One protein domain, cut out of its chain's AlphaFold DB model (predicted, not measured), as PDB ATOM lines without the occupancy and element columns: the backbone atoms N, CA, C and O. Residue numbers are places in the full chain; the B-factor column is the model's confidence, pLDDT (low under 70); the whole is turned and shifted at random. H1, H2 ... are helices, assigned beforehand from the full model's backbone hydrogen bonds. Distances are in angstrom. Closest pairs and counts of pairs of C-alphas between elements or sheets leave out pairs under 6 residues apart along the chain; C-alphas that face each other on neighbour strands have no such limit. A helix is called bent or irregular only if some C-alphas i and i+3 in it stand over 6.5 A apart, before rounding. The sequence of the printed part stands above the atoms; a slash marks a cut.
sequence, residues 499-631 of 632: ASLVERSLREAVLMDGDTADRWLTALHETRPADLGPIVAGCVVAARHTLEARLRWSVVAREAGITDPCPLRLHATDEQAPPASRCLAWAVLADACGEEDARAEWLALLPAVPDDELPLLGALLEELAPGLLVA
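AT A GLANCE: This is residues 499 to 631 of the 632 residues of a protein of Quadrisphaera sp. DSM 44207 (UniProt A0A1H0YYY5). A chain of helices folds back and forth into an elongated body: H1, H2 and H3 make an up-and-down bundle at one end, H4 and H5 lie in the middle, and at the other end H7 and H8 both pack on H6 while staying apart from each other. The short H9 follows H8 at a corner. The printed part has 133 residues with nine named helices, H1 to H9 in chain order, and no named strand; its class is all helix, with helix packing mostly aligned. It is compact, with a radius of gyration of the C-alphas of 15.4 A, and spans 50 by 25 by 21 A, only just elongated.

HOW THE PARTS SIT: Start with H1, residues 499 to 509, and H2, residues 514 to 527: this hairpin has a shallow tilt of 29 degrees, opposite ways, and H2 touches H1 with residues 516 to 521 alone, closest at C-alphas 509 and 517, 4.7 A. H3, residues 533 to 542, makes a hairpin with H2, closest at C-alphas 521 and 534, 5.3 A; H1, H2 and H3 form an up-and-down bundle, each running against the one before. H4, residues 547 to 559, makes a hairpin with H3, closest at C-alphas 542 and 550, 4.9 A. H5, residues 567 to 573, touches H4 at a steep tilt of 67 degrees, closest at C-alphas 550 and 568, 5.0 A. H6, residues 579 to 590, touches H5 at a steep tilt of 58 degrees, closest at C-alphas 572 and 582, 4.3 A. H7, residues 598 to 608, makes a hairpin with H6, closest at C-alphas 590 and 598, 4.8 A. H8, residues 614 to 624, touches H6 the same way at 25 degrees, a shallow tilt, closest at C-alphas 588 and 624, 6.4 A, and is apart from H7. H9, residues 626 to 629, and H8 touch only at the corner, only just, with 3 pairs of C-alphas within 8 A. In H2, H3, H4, H5, H6 and H8 every O i to N i+4 pair is within hydrogen-bond range, against 6 of 7 in H1 and 5 of 7 in H7; H9 is too short for such a pair.

IN THESE COORDINATES: Find C-alpha 499 at (41.119, 47.726, -19.148), where H1 begins its 15.3 A. H2 is 19.8 A long, H3 14.0 A, H4 18.5 A, H5 10.1 A and H6 16.3 A. H7, 16.0 A, is irregular: C-alphas 604 and 607 are 7.0 A apart. H8 runs 14.9 A to C-alpha 624 at (20.356, 36.268, -44.410), and H9, 5.4 A, ends at C-alpha 629 at (13.193, 29.414, -47.882).

THE WHOLE: The C-alphas of Ser 500 and Asp 611 are the two farthest apart, 51.4 A. The printed part has no cut and no long link. Mean pLDDT of the printed part is 89.4; residue 511 and residues 630 to 631 are under 70.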
ATOM      1  N   ALA A 499      42.474  48.205 -19.438       82.06
ATOM      2  CA  ALA A 499      41.119  47.726 -19.148       82.06
ATOM      3  C   ALA A 499      40.162  48.859 -18.733       82.06
ATOM      4  O   ALA A 499      39.004  48.849 -19.138       82.06
ATOM      5  N   SER A 500      40.661  49.870 -18.011       76.81
ATOM      6  CA  SER A 500      39.876  51.044 -17.609       76.81
ATOM      7  C   SER A 500      39.358  51.853 -18.802       76.81
ATOM      8  O   SER A 500      38.209  52.289 -18.789       76.81
ATOM      9  N   LEU A 501      40.168  52.018 -19.855       83.31
ATOM     10  CA  LEU A 501      39.745  52.712 -21.071       83.31
ATOM     11  C   LEU A 501      38.721  51.884 -21.846       83.31
ATOM     12  O   LEU A 501      37.734  52.442 -22.313       83.31
ATOM     13  N   VAL A 502      38.916  50.565 -21.950       87.31
ATOM     14  CA  VAL A 502      37.933  49.671 -22.588       87.31
ATOM     15  C   VAL A 502      36.582  49.806 -21.894       87.31
ATOM     16  O   VAL A 502      35.595  50.163 -22.529       87.31
ATOM     17  N   GLU A 503      36.555  49.633 -20.579       80.44
ATOM     18  CA  GLU A 503      35.349  49.729 -19.768       80.44
ATOM     19  C   GLU A 503      34.649  51.093 -19.881       80.44
ATOM     20  O   GLU A 503      33.437  51.161 -20.092       80.44
ATOM     21  N   ARG A 504      35.408  52.192 -19.803       80.75
ATOM     22  CA  ARG A 504      34.866  53.542 -20.003       80.75
ATOM     23  C   ARG A 504      34.305  53.721 -21.413       80.75
ATOM     24  O   ARG A 504      33.221  54.279 -21.569       80.75
ATOM     25  N   SER A 505      35.004  53.206 -22.422       83.62
ATOM     26  CA  SER A 505      34.618  53.346 -23.825       83.62
ATOM     27  C   SER A 505      33.314  52.626 -24.169       83.62
ATOM     28  O   SER A 505      32.564  53.118 -25.005       83.62
ATOM     29  N   LEU A 506      32.990  51.515 -23.492       82.69
ATOM     30  CA  LEU A 506      31.703  50.827 -23.660       82.69
ATOM     31  C   LEU A 506      30.527  51.723 -23.256       82.69
ATOM     32  O   LEU A 506      29.487  51.719 -23.908       82.69
ATOM     33  N   ARG A 507      30.706  52.521 -22.197       73.12
ATOM     34  CA  ARG A 507      29.697  53.480 -21.728       73.12
ATOM     35  C   ARG A 507      29.602  54.692 -22.648       73.12
ATOM     36  O   ARG A 507      28.503  55.123 -22.977       73.12
ATOM     37  N   GLU A 508      30.747  55.218 -23.080       74.62
ATOM     38  CA  GLU A 508      30.809  56.354 -24.008       74.62
ATOM     39  C   GLU A 508      30.188  56.022 -25.368       74.62
ATOM     40  O   GLU A 508      29.502  56.867 -25.937       74.62
ATOM     41  N   ALA A 509      30.361  54.790 -25.858       79.50
ATOM     42  CA  ALA A 509      29.823  54.353 -27.143       79.50
ATOM     43  C   ALA A 509      28.296  54.505 -27.236       79.50
ATOM     44  O   ALA A 509      27.787  54.889 -28.283       79.50
ATOM     45  N   VAL A 510      27.560  54.301 -26.138       72.94
ATOM     46  CA  VAL A 510      26.091  54.465 -26.103       72.94
ATOM     47  C   VAL A 510      25.651  55.925 -26.303       72.94
ATOM     48  O   VAL A 510      24.507  56.187 -26.675       72.94
ATOM     49  N   LEU A 511      26.552  56.883 -26.066       69.69
ATOM     50  CA  LEU A 511      26.316  58.324 -26.212       69.69
ATOM     51  C   LEU A 511      26.879  58.889 -27.525       69.69
ATOM     52  O   LEU A 511      26.751  60.085 -27.801       69.69
ATOM     53  N   MET A 512      27.558  58.058 -28.314       76.88
ATOM     54  CA  MET A 512      28.124  58.441 -29.602       76.88
ATOM     55  C   MET A 512      27.082  58.306 -30.715       76.88
ATOM     56  O   MET A 512      26.027  57.701 -30.544       76.88
ATOM     57  N   ASP A 513      27.371  58.905 -31.869       82.75
ATOM     58  CA  ASP A 513      26.628  58.595 -33.085       82.75
ATOM     59  C   ASP A 513      26.811  57.114 -33.449       82.75
ATOM     60  O   ASP A 513      27.853  56.516 -33.160       82.75
ATOM     61  N   GLY A 514      25.782  56.537 -34.072       81.06
ATOM     62  CA  GLY A 514      25.700  55.097 -34.301       81.06
ATOM     63  C   GLY A 514      26.893  54.545 -35.053       81.06
ATOM     64  O   GLY A 514      27.497  53.589 -34.590       81.06
ATOM     65  N   ASP A 515      27.294  55.188 -36.146       85.88
ATOM     66  CA  ASP A 515      28.394  54.712 -36.986       85.88
ATOM     67  C   ASP A 515      29.734  54.711 -36.240       85.88
ATOM     68  O   ASP A 515      30.495  53.742 -36.315       85.88
ATOM     69  N   THR A 516      30.040  55.778 -35.495       88.31
ATOM     70  CA  THR A 516      31.293  55.857 -34.732       88.31
ATOM     71  C   THR A 516      31.302  54.847 -33.582       88.31
ATOM     72  O   THR A 516      32.319  54.182 -33.357       88.31
ATOM     73  N   ALA A 517      30.180  54.700 -32.867       88.62
ATOM     74  CA  ALA A 517      30.022  53.708 -31.804       88.62
ATOM     75  C   ALA A 517      30.185  52.281 -32.342       88.62
ATOM     76  O   ALA A 517      30.935  51.476 -31.790       88.62
ATOM     77  N   ASP A 518      29.521  51.994 -33.455       90.62
ATOM     78  CA  ASP A 518      29.473  50.692 -34.098       90.62
ATOM     79  C   ASP A 518      30.857  50.222 -34.566       90.62
ATOM     80  O   ASP A 518      31.269  49.097 -34.270       90.62
ATOM     81  N   ARG A 519      31.632  51.116 -35.199       92.12
ATOM     82  CA  ARG A 519      33.027  50.848 -35.597       92.12
ATOM     83  C   ARG A 519      33.911  50.515 -34.402       92.12
ATOM     84  O   ARG A 519      34.712  49.583 -34.463       92.12
ATOM     85  N   TRP A 520      33.780  51.281 -33.321       93.94
ATOM     86  CA  TRP A 520      34.574  51.066 -32.116       93.94
ATOM     87  C   TRP A 520      34.243  49.737 -31.436       93.94
ATOM     88  O   TRP A 520      35.146  48.961 -31.121       93.94
ATOM     89  N   LEU A 521      32.954  49.455 -31.244       93.88
ATOM     90  CA  LEU A 521      32.480  48.240 -30.586       93.88
ATOM     91  C   LEU A 521      32.803  46.988 -31.402       93.88
ATOM     92  O   LEU A 521      33.209  45.980 -30.827       93.88
ATOM     93  N   THR A 522      32.720  47.071 -32.732       93.69
ATOM     94  CA  THR A 522      33.142  45.989 -33.632       93.69
ATOM     95  C   THR A 522      34.630  45.698 -33.465       93.69
ATOM     96  O   THR A 522      35.006  44.565 -33.177       93.69
ATOM     97  N   ALA A 523      35.483  46.728 -33.519       94.81
ATOM     98  CA  ALA A 523      36.921  46.550 -33.321       94.81
ATOM     99  C   ALA A 523      37.261  45.987 -31.926       94.81
ATOM    100  O   ALA A 523      38.188  45.185 -31.775       94.81
ATOM    101  N   LEU A 524      36.519  46.384 -30.887       94.19
ATOM    102  CA  LEU A 524      36.660  45.816 -29.547       94.19
ATOM    103  C   LEU A 524      36.289  44.336 -29.507       94.19
ATOM    104  O   LEU A 524      37.069  43.548 -28.979       94.19
ATOM    105  N   HIS A 525      35.144  43.962 -30.077       94.06
ATOM    106  CA  HIS A 525      34.697  42.576 -30.137       94.06
ATOM    107  C   HIS A 525      35.702  41.692 -30.892       94.06
ATOM    108  O   HIS A 525      36.135  40.667 -30.370       94.06
ATOM    109  N   GLU A 526      36.169  42.134 -32.060       92.75
ATOM    110  CA  GLU A 526      37.146  41.399 -32.873       92.75
ATOM    111  C   GLU A 526      38.495  41.222 -32.164       92.75
ATOM    112  O   GLU A 526      39.135  40.174 -32.267       92.75
ATOM    113  N   THR A 527      38.951  42.237 -31.423       92.44
ATOM    114  CA  THR A 527      40.227  42.162 -30.689       92.44
ATOM    115  C   THR A 527      40.118  41.452 -29.343       92.44
ATOM    116  O   THR A 527      41.136  41.010 -28.804       92.44
ATOM    117  N   ARG A 528      38.911  41.354 -28.779       90.12
ATOM    118  CA  ARG A 528      38.628  40.752 -27.470       90.12
ATOM    119  C   ARG A 528      37.377  39.863 -27.551       90.12
ATOM    120  O   ARG A 528      36.395  40.143 -26.872       90.12
ATOM    121  N   PRO A 529      37.412  38.745 -28.298       87.94
ATOM    122  CA  PRO A 529      36.223  37.915 -28.532       87.94
ATOM    123  C   PRO A 529      35.667  37.243 -27.266       87.94
ATOM    124  O   PRO A 529      34.510  36.844 -27.237       87.94
ATOM    125  N   ALA A 530      36.476  37.118 -26.208       87.94
ATOM    126  CA  ALA A 530      36.030  36.601 -24.912       87.94
ATOM    127  C   ALA A 530      35.324  37.656 -24.037       87.94
ATOM    128  O   ALA A 530      34.751  37.308 -23.006       87.94
ATOM    129  N   ASP A 531      35.407  38.939 -24.403       88.81
ATOM    130  CA  ASP A 531      34.750  40.025 -23.686       88.81
ATOM    131  C   ASP A 531      33.321  40.197 -24.213       88.81
ATOM    132  O   ASP A 531      33.100  40.526 -25.379       88.81
ATOM    133  N   LEU A 532      32.340  39.972 -23.338       89.94
ATOM    134  CA  LEU A 532      30.923  40.134 -23.663       89.94
ATOM    135  C   LEU A 532      30.475  41.603 -23.607       89.94
ATOM    136  O   LEU A 532      29.423  41.942 -24.146       89.94
ATOM    137  N   GLY A 533      31.257  42.488 -22.980       89.44
ATOM    138  CA  GLY A 533      30.935  43.907 -22.826       89.44
ATOM    139  C   GLY A 533      30.652  44.626 -24.153       89.44
ATOM    140  O   GLY A 533      29.591  45.243 -24.274       89.44
ATOM    141  N   PRO A 534      31.531  44.519 -25.172       92.75
ATOM    142  CA  PRO A 534      31.294  45.077 -26.502       92.75
ATOM    143  C   PRO A 534      30.012  44.570 -27.166       92.75
ATOM    144  O   PRO A 534      29.336  45.345 -27.833       92.75
ATOM    145  N   ILE A 535      29.648  43.301 -26.946       92.69
ATOM    146  CA  ILE A 535      28.446  42.683 -27.523       92.69
ATOM    147  C   ILE A 535      27.184  43.299 -26.921       92.69
ATOM    148  O   ILE A 535      26.289  43.734 -27.646       92.69
ATOM    149  N   VAL A 536      27.136  43.395 -25.590       87.81
ATOM    150  CA  VAL A 536      26.011  44.009 -24.873       87.81
ATOM    151  C   VAL A 536      25.875  45.488 -25.241       87.81
ATOM    152  O   VAL A 536      24.781  45.941 -25.574       87.81
ATOM    153  N   ALA A 537      26.979  46.241 -25.232       85.62
ATOM    154  CA  ALA A 537      26.979  47.651 -25.618       85.62
ATOM    155  C   ALA A 537      26.563  47.839 -27.088       85.62
ATOM    156  O   ALA A 537      25.761  48.722 -27.391       85.62
ATOM    157  N   GLY A 538      27.042  46.969 -27.981       90.19
ATOM    158  CA  GLY A 538      26.675  46.937 -29.396       90.19
ATOM    159  C   GLY A 538      25.184  46.727 -29.599       90.19
ATOM    160  O   GLY A 538      24.562  47.462 -30.360       90.19
ATOM    161  N   CYS A 539      24.575  45.816 -28.839       88.44
ATOM    162  CA  CYS A 539      23.132  45.603 -28.866       88.44
ATOM    163  C   CYS A 539      22.337  46.843 -28.426       88.44
ATOM    164  O   CYS A 539      21.344  47.199 -29.061       88.44
ATOM    165  N   VAL A 540      22.779  47.529 -27.365       85.75
ATOM    166  CA  VAL A 540      22.133  48.760 -26.872       85.75
ATOM    167  C   VAL A 540      22.221  49.888 -27.900       85.75
ATOM    168  O   VAL A 540      21.224  50.566 -28.151       85.75
ATOM    169  N   VAL A 541      23.398  50.074 -28.505       84.38
ATOM    170  CA  VAL A 541      23.629  51.046 -29.581       84.38
ATOM    171  C   VAL A 541      22.731  50.701 -30.771       84.38
ATOM    172  O   VAL A 541      21.870  51.494 -31.156       84.38
ATOM    173  N   ALA A 542      22.833  49.480 -31.295       89.56
ATOM    174  CA  ALA A 542      22.107  49.025 -32.476       89.56
ATOM    175  C   ALA A 542      20.584  49.190 -32.375       89.56
ATOM    176  O   ALA A 542      19.938  49.516 -33.372       89.56
ATOM    177  N   ALA A 543      19.994  49.045 -31.182       85.00
ATOM    178  CA  ALA A 543      18.555  49.228 -30.973       85.00
ATOM    179  C   ALA A 543      18.040  50.590 -31.484       85.00
ATOM    180  O   ALA A 543      16.894  50.692 -31.920       85.00
ATOM    181  N   ARG A 544      18.887  51.624 -31.509       80.75
ATOM    182  CA  ARG A 544      18.534  52.997 -31.907       80.75
ATOM    183  C   ARG A 544      19.029  53.391 -33.304       80.75
ATOM    184  O   ARG A 544      18.839  54.538 -33.701       80.75
ATOM    185  N   HIS A 545      19.662  52.473 -34.032       80.44
ATOM    186  CA  HIS A 545      20.331  52.763 -35.303       80.44
ATOM    187  C   HIS A 545      19.781  51.919 -36.461       80.44
ATOM    188  O   HIS A 545      18.592  51.604 -36.505       80.44
ATOM    189  N   THR A 546      20.626  51.643 -37.453       87.00
ATOM    190  CA  THR A 546      20.256  51.005 -38.716       87.00
ATOM    191  C   THR A 546      19.825  49.554 -38.509       87.00
ATOM    192  O   THR A 546      20.300  48.867 -37.605       87.00
ATOM    193  N   LEU A 547      18.947  49.057 -39.387       88.19
ATOM    194  CA  LEU A 547      18.556  47.643 -39.394       88.19
ATOM    195  C   LEU A 547      19.773  46.717 -39.546       88.19
ATOM    196  O   LEU A 547      19.827  45.679 -38.899       88.19
ATOM    197  N   GLU A 548      20.771  47.123 -40.331       89.81
ATOM    198  CA  GLU A 548      22.039  46.403 -40.496       89.81
ATOM    199  C   GLU A 548      22.766  46.194 -39.158       89.81
ATOM    200  O   GLU A 548      23.125  45.066 -38.817       89.81
ATOM    201  N   ALA A 549      22.911  47.250 -38.348       90.62
ATOM    202  CA  ALA A 549      23.522  47.137 -37.026       90.62
ATOM    203  C   ALA A 549      22.699  46.220 -36.105       90.62
ATOM    204  O   ALA A 549      23.266  45.409 -35.368       90.62
ATOM    205  N   ARG A 550      21.360  46.306 -36.164       93.56
ATOM    206  CA  ARG A 550      20.453  45.447 -35.379       93.56
ATOM    207  C   ARG A 550      20.620  43.976 -35.731       93.56
ATOM    208  O   ARG A 550      20.700  43.152 -34.820       93.56
ATOM    209  N   LEU A 551      20.684  43.663 -37.025       92.56
ATOM    210  CA  LEU A 551      20.916  42.317 -37.542       92.56
ATOM    211  C   LEU A 551      22.252  41.779 -37.028       92.56
ATOM    212  O   LEU A 551      22.277  40.770 -36.322       92.56
ATOM    213  N   ARG A 552      23.347  42.501 -37.295       92.69
ATOM    214  CA  ARG A 552      24.704  42.059 -36.955       92.69
ATOM    215  C   ARG A 552      24.881  41.815 -35.458       92.69
ATOM    216  O   ARG A 552      25.305  40.734 -35.063       92.69
ATOM    217  N   TRP A 553      24.526  42.788 -34.615       94.44
ATOM    218  CA  TRP A 553      24.703  42.649 -33.167       94.44
ATOM    219  C   TRP A 553      23.766  41.613 -32.545       94.44
ATOM    220  O   TRP A 553      24.153  40.980 -31.567       94.44
ATOM    221  N   SER A 554      22.579  41.382 -33.118       94.75
ATOM    222  CA  SER A 554      21.699  40.313 -32.629       94.75
ATOM    223  C   SER A 554      22.276  38.936 -32.923       94.75
ATOM    224  O   SER A 554      22.275  38.107 -32.018       94.75
ATOM    225  N   VAL A 555      22.818  38.712 -34.124       93.38
ATOM    226  CA  VAL A 555      23.485  37.447 -34.474       93.38
ATOM    227  C   VAL A 555      24.703  37.220 -33.576       93.38
ATOM    228  O   VAL A 555      24.767  36.197 -32.896       93.38
ATOM    229  N   VAL A 556      25.593  38.214 -33.462       93.94
ATOM    230  CA  VAL A 556      26.781  38.149 -32.585       93.94
ATOM    231  C   VAL A 556      26.392  37.849 -31.131       93.94
ATOM    232  O   VAL A 556      27.052  37.062 -30.454       93.94
ATOM    233  N   ALA A 557      25.296  38.433 -30.635       93.50
ATOM    234  CA  ALA A 557      24.793  38.139 -29.297       93.50
ATOM    235  C   ALA A 557      24.368  36.674 -29.136       93.50
ATOM    236  O   ALA A 557      24.731  36.056 -28.135       93.50
ATOM    237  N   ARG A 558      23.668  36.082 -30.115       92.88
ATOM    238  CA  ARG A 558      23.229  34.677 -30.025       92.88
ATOM    239  C   ARG A 558      24.388  33.705 -30.117       92.88
ATOM    240  O   ARG A 558      24.420  32.747 -29.349       92.88
ATOM    241  N   GLU A 559      25.365  33.982 -30.974       91.12
ATOM    242  CA  GLU A 559      26.605  33.200 -31.035       91.12
ATOM    243  C   GLU A 559      27.345  33.201 -29.688       91.12
ATOM    244  O   GLU A 559      27.942  32.196 -29.299       91.12
ATOM    245  N   ALA A 560      27.243  34.298 -28.931       90.38
ATOM    246  CA  ALA A 560      27.790  34.428 -27.583       90.38
ATOM    247  C   ALA A 560      26.863  33.912 -26.458       90.38
ATOM    248  O   ALA A 560      27.215  34.016 -25.281       90.38
ATOM    249  N   GLY A 561      25.687  33.362 -26.781       90.50
ATOM    250  CA  GLY A 561      24.710  32.868 -25.803       90.50
ATOM    251  C   GLY A 561      23.927  33.963 -25.064       90.50
ATOM    252  O   GLY A 561      23.384  33.709 -23.989       90.50
ATOM    253  N   ILE A 562      23.873  35.178 -25.613       88.19
ATOM    254  CA  ILE A 562      23.146  36.329 -25.067       88.19
ATOM    255  C   ILE A 562      21.810  36.471 -25.799       88.19
ATOM    256  O   ILE A 562      21.761  36.680 -27.012       88.19
ATOM    257  N   THR A 563      20.712  36.392 -25.050       85.94
ATOM    258  CA  THR A 563      19.350  36.512 -25.593       85.94
ATOM    259  C   THR A 563      18.760  37.916 -25.431       85.94
ATOM    260  O   THR A 563      17.974  38.340 -26.282       85.94
ATOM    261  N   ASP A 564      19.177  38.659 -24.401       80.81
ATOM    262  CA  ASP A 564      18.719  40.017 -24.080       80.81
ATOM    263  C   ASP A 564      19.915  40.900 -23.647       80.81
ATOM    264  O   ASP A 564      20.736  40.427 -22.850       80.81
ATOM    265  N   PRO A 565      20.071  42.152 -24.139       84.00
ATOM    266  CA  PRO A 565      19.209  42.888 -25.077       84.00
ATOM    267  C   PRO A 565      19.199  42.330 -26.509       84.00
ATOM    268  O   PRO A 565      20.241  41.965 -27.049       84.00
ATOM    269  N   CYS A 566      18.028  42.331 -27.159       90.56
ATOM    270  CA  CYS A 566      17.883  41.971 -28.575       90.56
ATOM    271  C   CYS A 566      17.381  43.140 -29.437       90.56
ATOM    272  O   CYS A 566      16.170  43.374 -29.519       90.56
ATOM    273  N   PRO A 567      18.274  43.862 -30.132       91.62
ATOM    274  CA  PRO A 567      17.868  45.006 -30.939       91.62
ATOM    275  C   PRO A 567      17.020  44.607 -32.153       91.62
ATOM    276  O   PRO A 567      16.152  45.374 -32.571       91.62
ATOM    277  N   LEU A 568      17.226  43.410 -32.708       94.00
ATOM    278  CA  LEU A 568      16.444  42.925 -33.842       94.00
ATOM    279  C   LEU A 568      15.011  42.556 -33.444       94.00
ATOM    280  O   LEU A 568      14.080  42.892 -34.169       94.00
ATOM    281  N   ARG A 569      14.819  41.947 -32.268       93.50
ATOM    282  CA  ARG A 569      13.486  41.633 -31.731       93.50
ATOM    283  C   ARG A 569      12.724  42.901 -31.367       93.50
ATOM    284  O   ARG A 569      11.559  43.003 -31.728       93.50
ATOM    285  N   LEU A 570      13.394  43.892 -30.765       91.06
ATOM    286  CA  LEU A 570      12.808  45.218 -30.524       91.06
ATOM    287  C   LEU A 570      12.265  45.842 -31.820       91.06
ATOM    288  O   LEU A 570      11.132  46.316 -31.835       91.06
ATOM    289  N   HIS A 571      13.034  45.786 -32.915       93.62
ATOM    290  CA  HIS A 571      12.585  46.258 -34.232       93.62
ATOM    291  C   HIS A 571      11.439  45.422 -34.803       93.62
ATOM    292  O   HIS A 571      10.477  45.977 -35.318       93.62
ATOM    293  N   ALA A 572      11.513  44.094 -34.704       94.19
ATOM    294  CA  ALA A 572      10.491  43.198 -35.239       94.19
ATOM    295  C   ALA A 572       9.105  43.440 -34.600       94.19
ATOM    296  O   ALA A 572       8.072  43.382 -35.279       94.19
ATOM    297  N   THR A 573       9.093  43.780 -33.308       93.44
ATOM    298  CA  THR A 573       7.885  44.112 -32.537       93.44
ATOM    299  C   THR A 573       7.423  45.567 -32.659       93.44
ATOM    300  O   THR A 573       6.329  45.880 -32.198       93.44
ATOM    301  N   ASP A 574       8.211  46.461 -33.261       92.50
ATOM    302  CA  ASP A 574       7.838  47.870 -33.413       92.50
ATOM    303  C   ASP A 574       6.765  48.031 -34.498       92.50
ATOM    304  O   ASP A 574       7.044  47.949 -35.692       92.50
ATOM    305  N   GLU A 575       5.519  48.276 -34.095       91.88
ATOM    306  CA  GLU A 575       4.400  48.451 -35.026       91.88
ATOM    307  C   GLU A 575       4.546  49.669 -35.950       91.88
ATOM    308  O   GLU A 575       3.890  49.714 -36.989       91.88
ATOM    309  N   GLN A 576       5.412  50.632 -35.609       91.81
ATOM    310  CA  GLN A 576       5.694  51.794 -36.455       91.81
ATOM    311  C   GLN A 576       6.718  51.489 -37.558       91.81
ATOM    312  O   GLN A 576       6.838  52.260 -38.512       91.81
ATOM    313  N   ALA A 577       7.459  50.382 -37.456       91.38
ATOM    314  CA  ALA A 577       8.440  49.998 -38.461       91.38
ATOM    315  C   ALA A 577       7.775  49.374 -39.713       91.38
ATOM    316  O   ALA A 577       6.757  48.683 -39.599       91.38
ATOM    317  N   PRO A 578       8.360  49.551 -40.920       94.00
ATOM    318  CA  PRO A 578       7.809  48.991 -42.154       94.00
ATOM    319  C   PRO A 578       7.657  47.459 -42.100       94.00
ATOM    320  O   PRO A 578       8.606  46.785 -41.667       94.00
ATOM    321  N   PRO A 579       6.536  46.887 -42.587       94.81
ATOM    322  CA  PRO A 579       6.275  45.448 -42.538       94.81
ATOM    323  C   PRO A 579       7.387  44.576 -43.128       94.81
ATOM    324  O   PRO A 579       7.788  43.620 -42.468       94.81
ATOM    325  N   ALA A 580       7.960  44.911 -44.295       94.38
ATOM    326  CA  ALA A 580       9.050  44.116 -44.878       94.38
ATOM    327  C   ALA A 580      10.290  44.064 -43.977       94.38
ATOM    328  O   ALA A 580      10.891  43.008 -43.799       94.38
ATOM    329  N   SER A 581      10.654  45.191 -43.359       94.62
ATOM    330  CA  SER A 581      11.822  45.266 -42.474       94.62
ATOM    331  C   SER A 581      11.640  44.444 -41.193       94.62
ATOM    332  O   SER A 581      12.569  43.785 -40.730       94.62
ATOM    333  N   ARG A 582      10.424  44.449 -40.635       96.00
ATOM    334  CA  ARG A 582      10.042  43.630 -39.479       96.00
ATOM    335  C   ARG A 582       9.974  42.152 -39.849       96.00
ATOM    336  O   ARG A 582      10.402  41.306 -39.073       96.00
ATOM    337  N   CYS A 583       9.486  41.850 -41.051       95.44
ATOM    338  CA  CYS A 583       9.442  40.504 -41.602       95.44
ATOM    339  C   CYS A 583      10.858  39.932 -41.755       95.44
ATOM    340  O   CYS A 583      11.118  38.821 -41.301       95.44
ATOM    341  N   LEU A 584      11.799  40.707 -42.305       95.31
ATOM    342  CA  LEU A 584      13.210  40.321 -42.366       95.31
ATOM    343  C   LEU A 584      13.796  40.080 -40.967       95.31
ATOM    344  O   LEU A 584      14.497  39.095 -40.754       95.31
ATOM    345  N   ALA A 585      13.479  40.946 -40.002       95.62
ATOM    346  CA  ALA A 585      13.949  40.800 -38.629       95.62
ATOM    347  C   ALA A 585      13.462  39.497 -37.975       95.62
ATOM    348  O   ALA A 585      14.275  38.757 -37.425       95.62
ATOM    349  N   TRP A 586      12.168  39.172 -38.085       96.56
ATOM    350  CA  TRP A 586      11.636  37.900 -37.587       96.56
ATOM    351  C   TRP A 586      12.234  36.685 -38.299       96.56
ATOM    352  O   TRP A 586      12.538  35.691 -37.646       96.56
ATOM    353  N   ALA A 587      12.456  36.771 -39.611       94.75
ATOM    354  CA  ALA A 587      13.072  35.690 -40.369       94.75
ATOM    355  C   ALA A 587      14.499  35.385 -39.893       94.75
ATOM    356  O   ALA A 587      14.845  34.232 -39.654       94.75
ATOM    357  N   VAL A 588      15.316  36.421 -39.690       94.69
ATOM    358  CA  VAL A 588      16.693  36.265 -39.199       94.69
ATOM    359  C   VAL A 588      16.718  35.769 -37.749       94.69
ATOM    360  O   VAL A 588      17.579  34.962 -37.395       94.69
ATOM    361  N   LEU A 589      15.760  36.182 -36.908       94.62
ATOM    362  CA  LEU A 589      15.617  35.621 -35.559       94.62
ATOM    363  C   LEU A 589      15.266  34.126 -35.592       94.62
ATOM    364  O   LEU A 589      15.821  33.345 -34.822       94.62
ATOM    365  N   ALA A 590      14.379  33.718 -36.496       93.88
ATOM    366  CA  ALA A 590      13.957  32.329 -36.616       93.88
ATOM    367  C   ALA A 590      15.053  31.418 -37.187       93.88
ATOM    368  O   ALA A 590      15.233  30.307 -36.694       93.88
ATOM    369  N   ASP A 591      15.772  31.875 -38.216       93.00
ATOM    370  CA  ASP A 591      16.774  31.066 -38.918       93.00
ATOM    371  C   ASP A 591      18.166  31.206 -38.292       93.00
ATOM    372  O   ASP A 591      18.668  30.285 -37.651       93.00
ATOM    373  N   ALA A 592      18.776  32.386 -38.422       89.06
ATOM    374  CA  ALA A 592      20.163  32.615 -38.020       89.06
ATOM    375  C   ALA A 592      20.351  32.619 -36.494       89.06
ATOM    376  O   ALA A 592      21.402  32.220 -36.000       89.06
ATOM    377  N   CYS A 593      19.341  33.063 -35.742       88.50
ATOM    378  CA  CYS A 593      19.396  33.107 -34.276       88.50
ATOM    379  C   CYS A 593      18.757  31.877 -33.603       88.50
ATOM    380  O   CYS A 593      18.918  31.711 -32.394       88.50
ATOM    381  N   GLY A 594      18.047  31.025 -34.355       88.81
ATOM    382  CA  GLY A 594      17.413  29.805 -33.846       88.81
ATOM    383  C   GLY A 594      16.269  30.031 -32.847       88.81
ATOM    384  O   GLY A 594      16.025  29.173 -31.999       88.81
ATOM    385  N   GLU A 595      15.585  31.177 -32.895       90.94
ATOM    386  CA  GLU A 595      14.478  31.492 -31.986       90.94
ATOM    387  C   GLU A 595      13.170  30.860 -32.489       90.94
ATOM    388  O   GLU A 595      12.571  31.308 -33.466       90.94
ATOM    389  N   GLU A 596      12.718  29.788 -31.831       86.44
ATOM    390  CA  GLU A 596      11.584  28.971 -32.303       86.44
ATOM    391  C   GLU A 596      10.267  29.755 -32.440       86.44
ATOM    392  O   GLU A 596       9.480  29.503 -33.356       86.44
ATOM    393  N   ASP A 597      10.024  30.720 -31.553       91.81
ATOM    394  CA  ASP A 597       8.821  31.556 -31.557       91.81
ATOM    395  C   ASP A 597       8.806  32.568 -32.716       91.81
ATOM    396  O   ASP A 597       7.742  32.881 -33.251       91.81
ATOM    397  N   ALA A 598       9.979  33.011 -33.178       93.81
ATOM    398  CA  ALA A 598      10.112  34.002 -34.245       93.81
ATOM    399  C   ALA A 598       9.530  33.527 -35.587       93.81
ATOM    400  O   ALA A 598       9.039  34.336 -36.377       93.81
ATOM    401  N   ARG A 599       9.532  32.212 -35.854       92.19
ATOM    402  CA  ARG A 599       8.997  31.660 -37.110       92.19
ATOM    403  C   ARG A 599       7.488  31.866 -37.235       92.19
ATOM    404  O   ARG A 599       6.994  32.109 -38.337       92.19
ATOM    405  N   ALA A 600       6.757  31.750 -36.127       93.12
ATOM    406  CA  ALA A 600       5.312  31.960 -36.117       93.12
ATOM    407  C   ALA A 600       4.970  33.431 -36.393       93.12
ATOM    408  O   ALA A 600       4.105  33.713 -37.223       93.12
ATOM    409  N   GLU A 601       5.704  34.350 -35.764       95.88
ATOM    410  CA  GLU A 601       5.553  35.795 -35.962       95.88
ATOM    411  C   GLU A 601       5.904  36.221 -37.396       95.88
ATOM    412  O   GLU A 601       5.178  37.000 -38.015       95.88
ATOM    413  N   TRP A 602       6.966  35.649 -37.972       94.12
ATOM    414  CA  TRP A 602       7.336  35.866 -39.373       94.12
ATOM    415  C   TRP A 602       6.201  35.490 -40.339       94.12
ATOM    416  O   TRP A 602       5.793  36.310 -41.164       94.12
ATOM    417  N   LEU A 603       5.648  34.275 -40.213       91.81
ATOM    418  CA  LEU A 603       4.552  33.796 -41.067       91.81
ATOM    419  C   LEU A 603       3.280  34.638 -40.914       91.81
ATOM    420  O   LEU A 603       2.567  34.857 -41.892       91.81
ATOM    421  N   ALA A 604       2.993  35.102 -39.696       94.00
ATOM    422  CA  ALA A 604       1.839  35.950 -39.423       94.00
ATOM    423  C   ALA A 604       1.972  37.342 -40.061       94.00
ATOM    424  O   ALA A 604       0.968  37.919 -40.482       94.00
ATOM    425  N   LEU A 605       3.195  37.873 -40.153       94.81
ATOM    426  CA  LEU A 605       3.458  39.211 -40.679       94.81
ATOM    427  C   LEU A 605       3.624  39.253 -42.205       94.81
ATOM    428  O   LEU A 605       3.333  40.283 -42.811       94.81
ATOM    429  N   LEU A 606       4.052  38.155 -42.834       92.56
ATOM    430  CA  LEU A 606       4.319  38.088 -44.275       92.56
ATOM    431  C   LEU A 606       3.167  38.619 -45.166       92.56
ATOM    432  O   LEU A 606       3.460  39.372 -46.092       92.56
ATOM    433  N   PRO A 607       1.871  38.342 -44.892       94.81
ATOM    434  CA  PRO A 607       0.763  38.887 -45.687       94.81
ATOM    435  C   PRO A 607       0.593  40.412 -45.608       94.81
ATOM    436  O   PRO A 607      -0.158  40.977 -46.400       94.81
ATOM    437  N   ALA A 608       1.226  41.079 -44.639       94.31
ATOM    438  CA  ALA A 608       1.189  42.532 -44.486       94.31
ATOM    439  C   ALA A 608       2.305  43.249 -45.270       94.31
ATOM    440  O   ALA A 608       2.355  44.480 -45.261       94.31
ATOM    441  N   VAL A 609       3.210  42.506 -45.917       95.38
ATOM    442  CA  VAL A 609       4.282  43.066 -46.747       95.38
ATOM    443  C   VAL A 609       3.713  43.514 -48.104       95.38
ATOM    444  O   VAL A 609       3.046  42.712 -48.755       95.38
ATOM    445  N   PRO A 610       3.962  44.761 -48.551       95.19
ATOM    446  CA  PRO A 610       3.530  45.231 -49.868       95.19
ATOM    447  C   PRO A 610       4.107  44.396 -51.021       95.19
ATOM    448  O   PRO A 610       5.281  44.025 -50.998       95.19
ATOM    449  N   ASP A 611       3.299  44.146 -52.058       94.38
ATOM    450  CA  ASP A 611       3.683  43.313 -53.210       94.38
ATOM    451  C   ASP A 611       4.955  43.808 -53.924       94.38
ATOM    452  O   ASP A 611       5.729  43.009 -54.454       94.38
ATOM    453  N   ASP A 612       5.190  45.121 -53.940       95.25
ATOM    454  CA  ASP A 612       6.362  45.751 -54.547       95.25
ATOM    455  C   ASP A 612       7.646  45.608 -53.711       95.25
ATOM    456  O   ASP A 612       8.743  45.698 -54.264       95.25
ATOM    457  N   GLU A 613       7.535  45.309 -52.412       94.12
ATOM    458  CA  GLU A 613       8.672  45.053 -51.517       94.12
ATOM    459  C   GLU A 613       9.066  43.563 -51.463       94.12
ATOM    460  O   GLU A 613      10.205  43.235 -51.108       94.12
ATOM    461  N   LEU A 614       8.169  42.652 -51.864       92.75
ATOM    462  CA  LEU A 614       8.401  41.200 -51.837       92.75
ATOM    463  C   LEU A 614       9.660  40.740 -52.599       92.75
ATOM    464  O   LEU A 614      10.370  39.890 -52.057       92.75
ATOM    465  N   PRO A 615      10.005  41.259 -53.799       93.56
ATOM    466  CA  PRO A 615      11.215  40.827 -54.502       93.56
ATOM    467  C   PRO A 615      12.503  41.152 -53.738       93.56
ATOM    468  O   PRO A 615      13.421  40.334 -53.699       93.56
ATOM    469  N   LEU A 616      12.568  42.332 -53.110       92.69
ATOM    470  CA  LEU A 616      13.721  42.742 -52.309       92.69
ATOM    471  C   LEU A 616      13.808  41.921 -51.019       92.69
ATOM    472  O   LEU A 616      14.888  41.450 -50.669       92.69
ATOM    473  N   LEU A 617      12.677  41.720 -50.338       92.88
ATOM    474  CA  LEU A 617      12.615  40.863 -49.158       92.88
ATOM    475  C   LEU A 617      13.073  39.438 -49.492       92.88
ATOM    476  O   LEU A 617      13.892  38.892 -48.764       92.88
ATOM    477  N   GLY A 618      12.608  38.863 -50.604       92.12
ATOM    478  CA  GLY A 618      13.022  37.537 -51.064       92.12
ATOM    479  C   GLY A 618      14.537  37.420 -51.245       92.12
ATOM    480  O   GLY A 618      15.143  36.512 -50.685       92.12
ATOM    481  N   ALA A 619      15.160  38.383 -51.932       93.00
ATOM    482  CA  ALA A 619      16.614  38.410 -52.111       93.00
ATOM    483  C   ALA A 619      17.375  38.508 -50.774       93.00
ATOM    484  O   ALA A 619      18.367  37.815 -50.572       93.00
ATOM    485  N   LEU A 620      16.890  39.329 -49.834       92.69
ATOM    486  CA  LEU A 620      17.497  39.453 -48.503       92.69
ATOM    487  C   LEU A 620      17.324  38.182 -47.661       92.69
ATOM    488  O   LEU A 620      18.214  37.839 -46.888       92.69
ATOM    489  N   LEU A 621      16.204  37.468 -47.806       92.44
ATOM    490  CA  LEU A 621      15.976  36.189 -47.131       92.44
ATOM    491  C   LEU A 621      16.893  35.087 -47.673       92.44
ATOM    492  O   LEU A 621      17.394  34.293 -46.882       92.44
ATOM    493  N   GLU A 622      17.161  35.055 -48.981       92.75
ATOM    494  CA  GLU A 622      18.125  34.113 -49.574       92.75
ATOM    495  C   GLU A 622      19.534  34.292 -49.002       92.75
ATOM    496  O   GLU A 622      20.262  33.316 -48.830       92.75
ATOM    497  N   GLU A 623      19.910  35.529 -48.684       90.75
ATOM    498  CA  GLU A 623      21.222  35.844 -48.127       90.75
ATOM    499  C   GLU A 623      21.288  35.635 -46.607       90.75
ATOM    500  O   GLU A 623      22.241  35.040 -46.104       90.75
ATOM    501  N   LEU A 624      20.287  36.120 -45.869       90.75
ATOM    502  CA  LEU A 624      20.356  36.268 -44.410       90.75
ATOM    503  C   LEU A 624      19.574  35.206 -43.627       90.75
ATOM    504  O   LEU A 624      19.834  35.024 -42.439       90.75
ATOM    505  N   ALA A 625      18.608  34.537 -44.258       90.94
ATOM    506  CA  ALA A 625      17.779  33.504 -43.635       90.94
ATOM    507  C   ALA A 625      17.425  32.350 -44.612       90.94
ATOM    508  O   ALA A 625      16.244  32.005 -44.770       90.94
ATOM    509  N   PRO A 626      18.415  31.749 -45.307       89.94
ATOM    510  CA  PRO A 626      18.163  30.766 -46.360       89.94
ATOM    511  C   PRO A 626      17.460  29.496 -45.864       89.94
ATOM    512  O   PRO A 626      16.765  28.838 -46.643       89.94
ATOM    513  N   GLY A 627      17.603  29.129 -44.586       84.94
ATOM    514  CA  GLY A 627      16.984  27.928 -44.024       84.94
ATOM    515  C   GLY A 627      15.457  28.004 -43.964       84.94
ATOM    516  O   GLY A 627      14.790  26.967 -44.022       84.94
ATOM    517  N   LEU A 628      14.883  29.212 -43.950       82.38
ATOM    518  CA  LEU A 628      13.433  29.396 -44.034       82.38
ATOM    519  C   LEU A 628      12.898  29.140 -45.440       82.38
ATOM    520  O   LEU A 628      11.873  28.478 -45.561       82.38
ATOM    521  N   LEU A 629      13.612  29.576 -46.482       75.38
ATOM    522  CA  LEU A 629      13.193  29.414 -47.882       75.38
ATOM    523  C   LEU A 629      13.268  27.965 -48.372       75.38
ATOM    524  O   LEU A 629      12.561  27.583 -49.296       75.38
ATOM    525  N   VAL A 630      14.109  27.137 -47.750       63.72
ATOM    526  CA  VAL A 630      14.158  25.690 -48.025       63.72
ATOM    527  C   VAL A 630      13.007  24.946 -47.323       63.72
ATOM    528  O   VAL A 630      12.673  23.821 -47.698       63.72
ATOM    529  N   ALA A 631      12.394  25.561 -46.305       54.66
ATOM    530  CA  ALA A 631      11.395  24.954 -45.428       54.66
ATOM    531  C   ALA A 631       9.958  25.490 -45.622       54.66
ATOM    532  O   ALA A 631       9.061  25.053 -44.893       54.66
TER     533      ALA A 631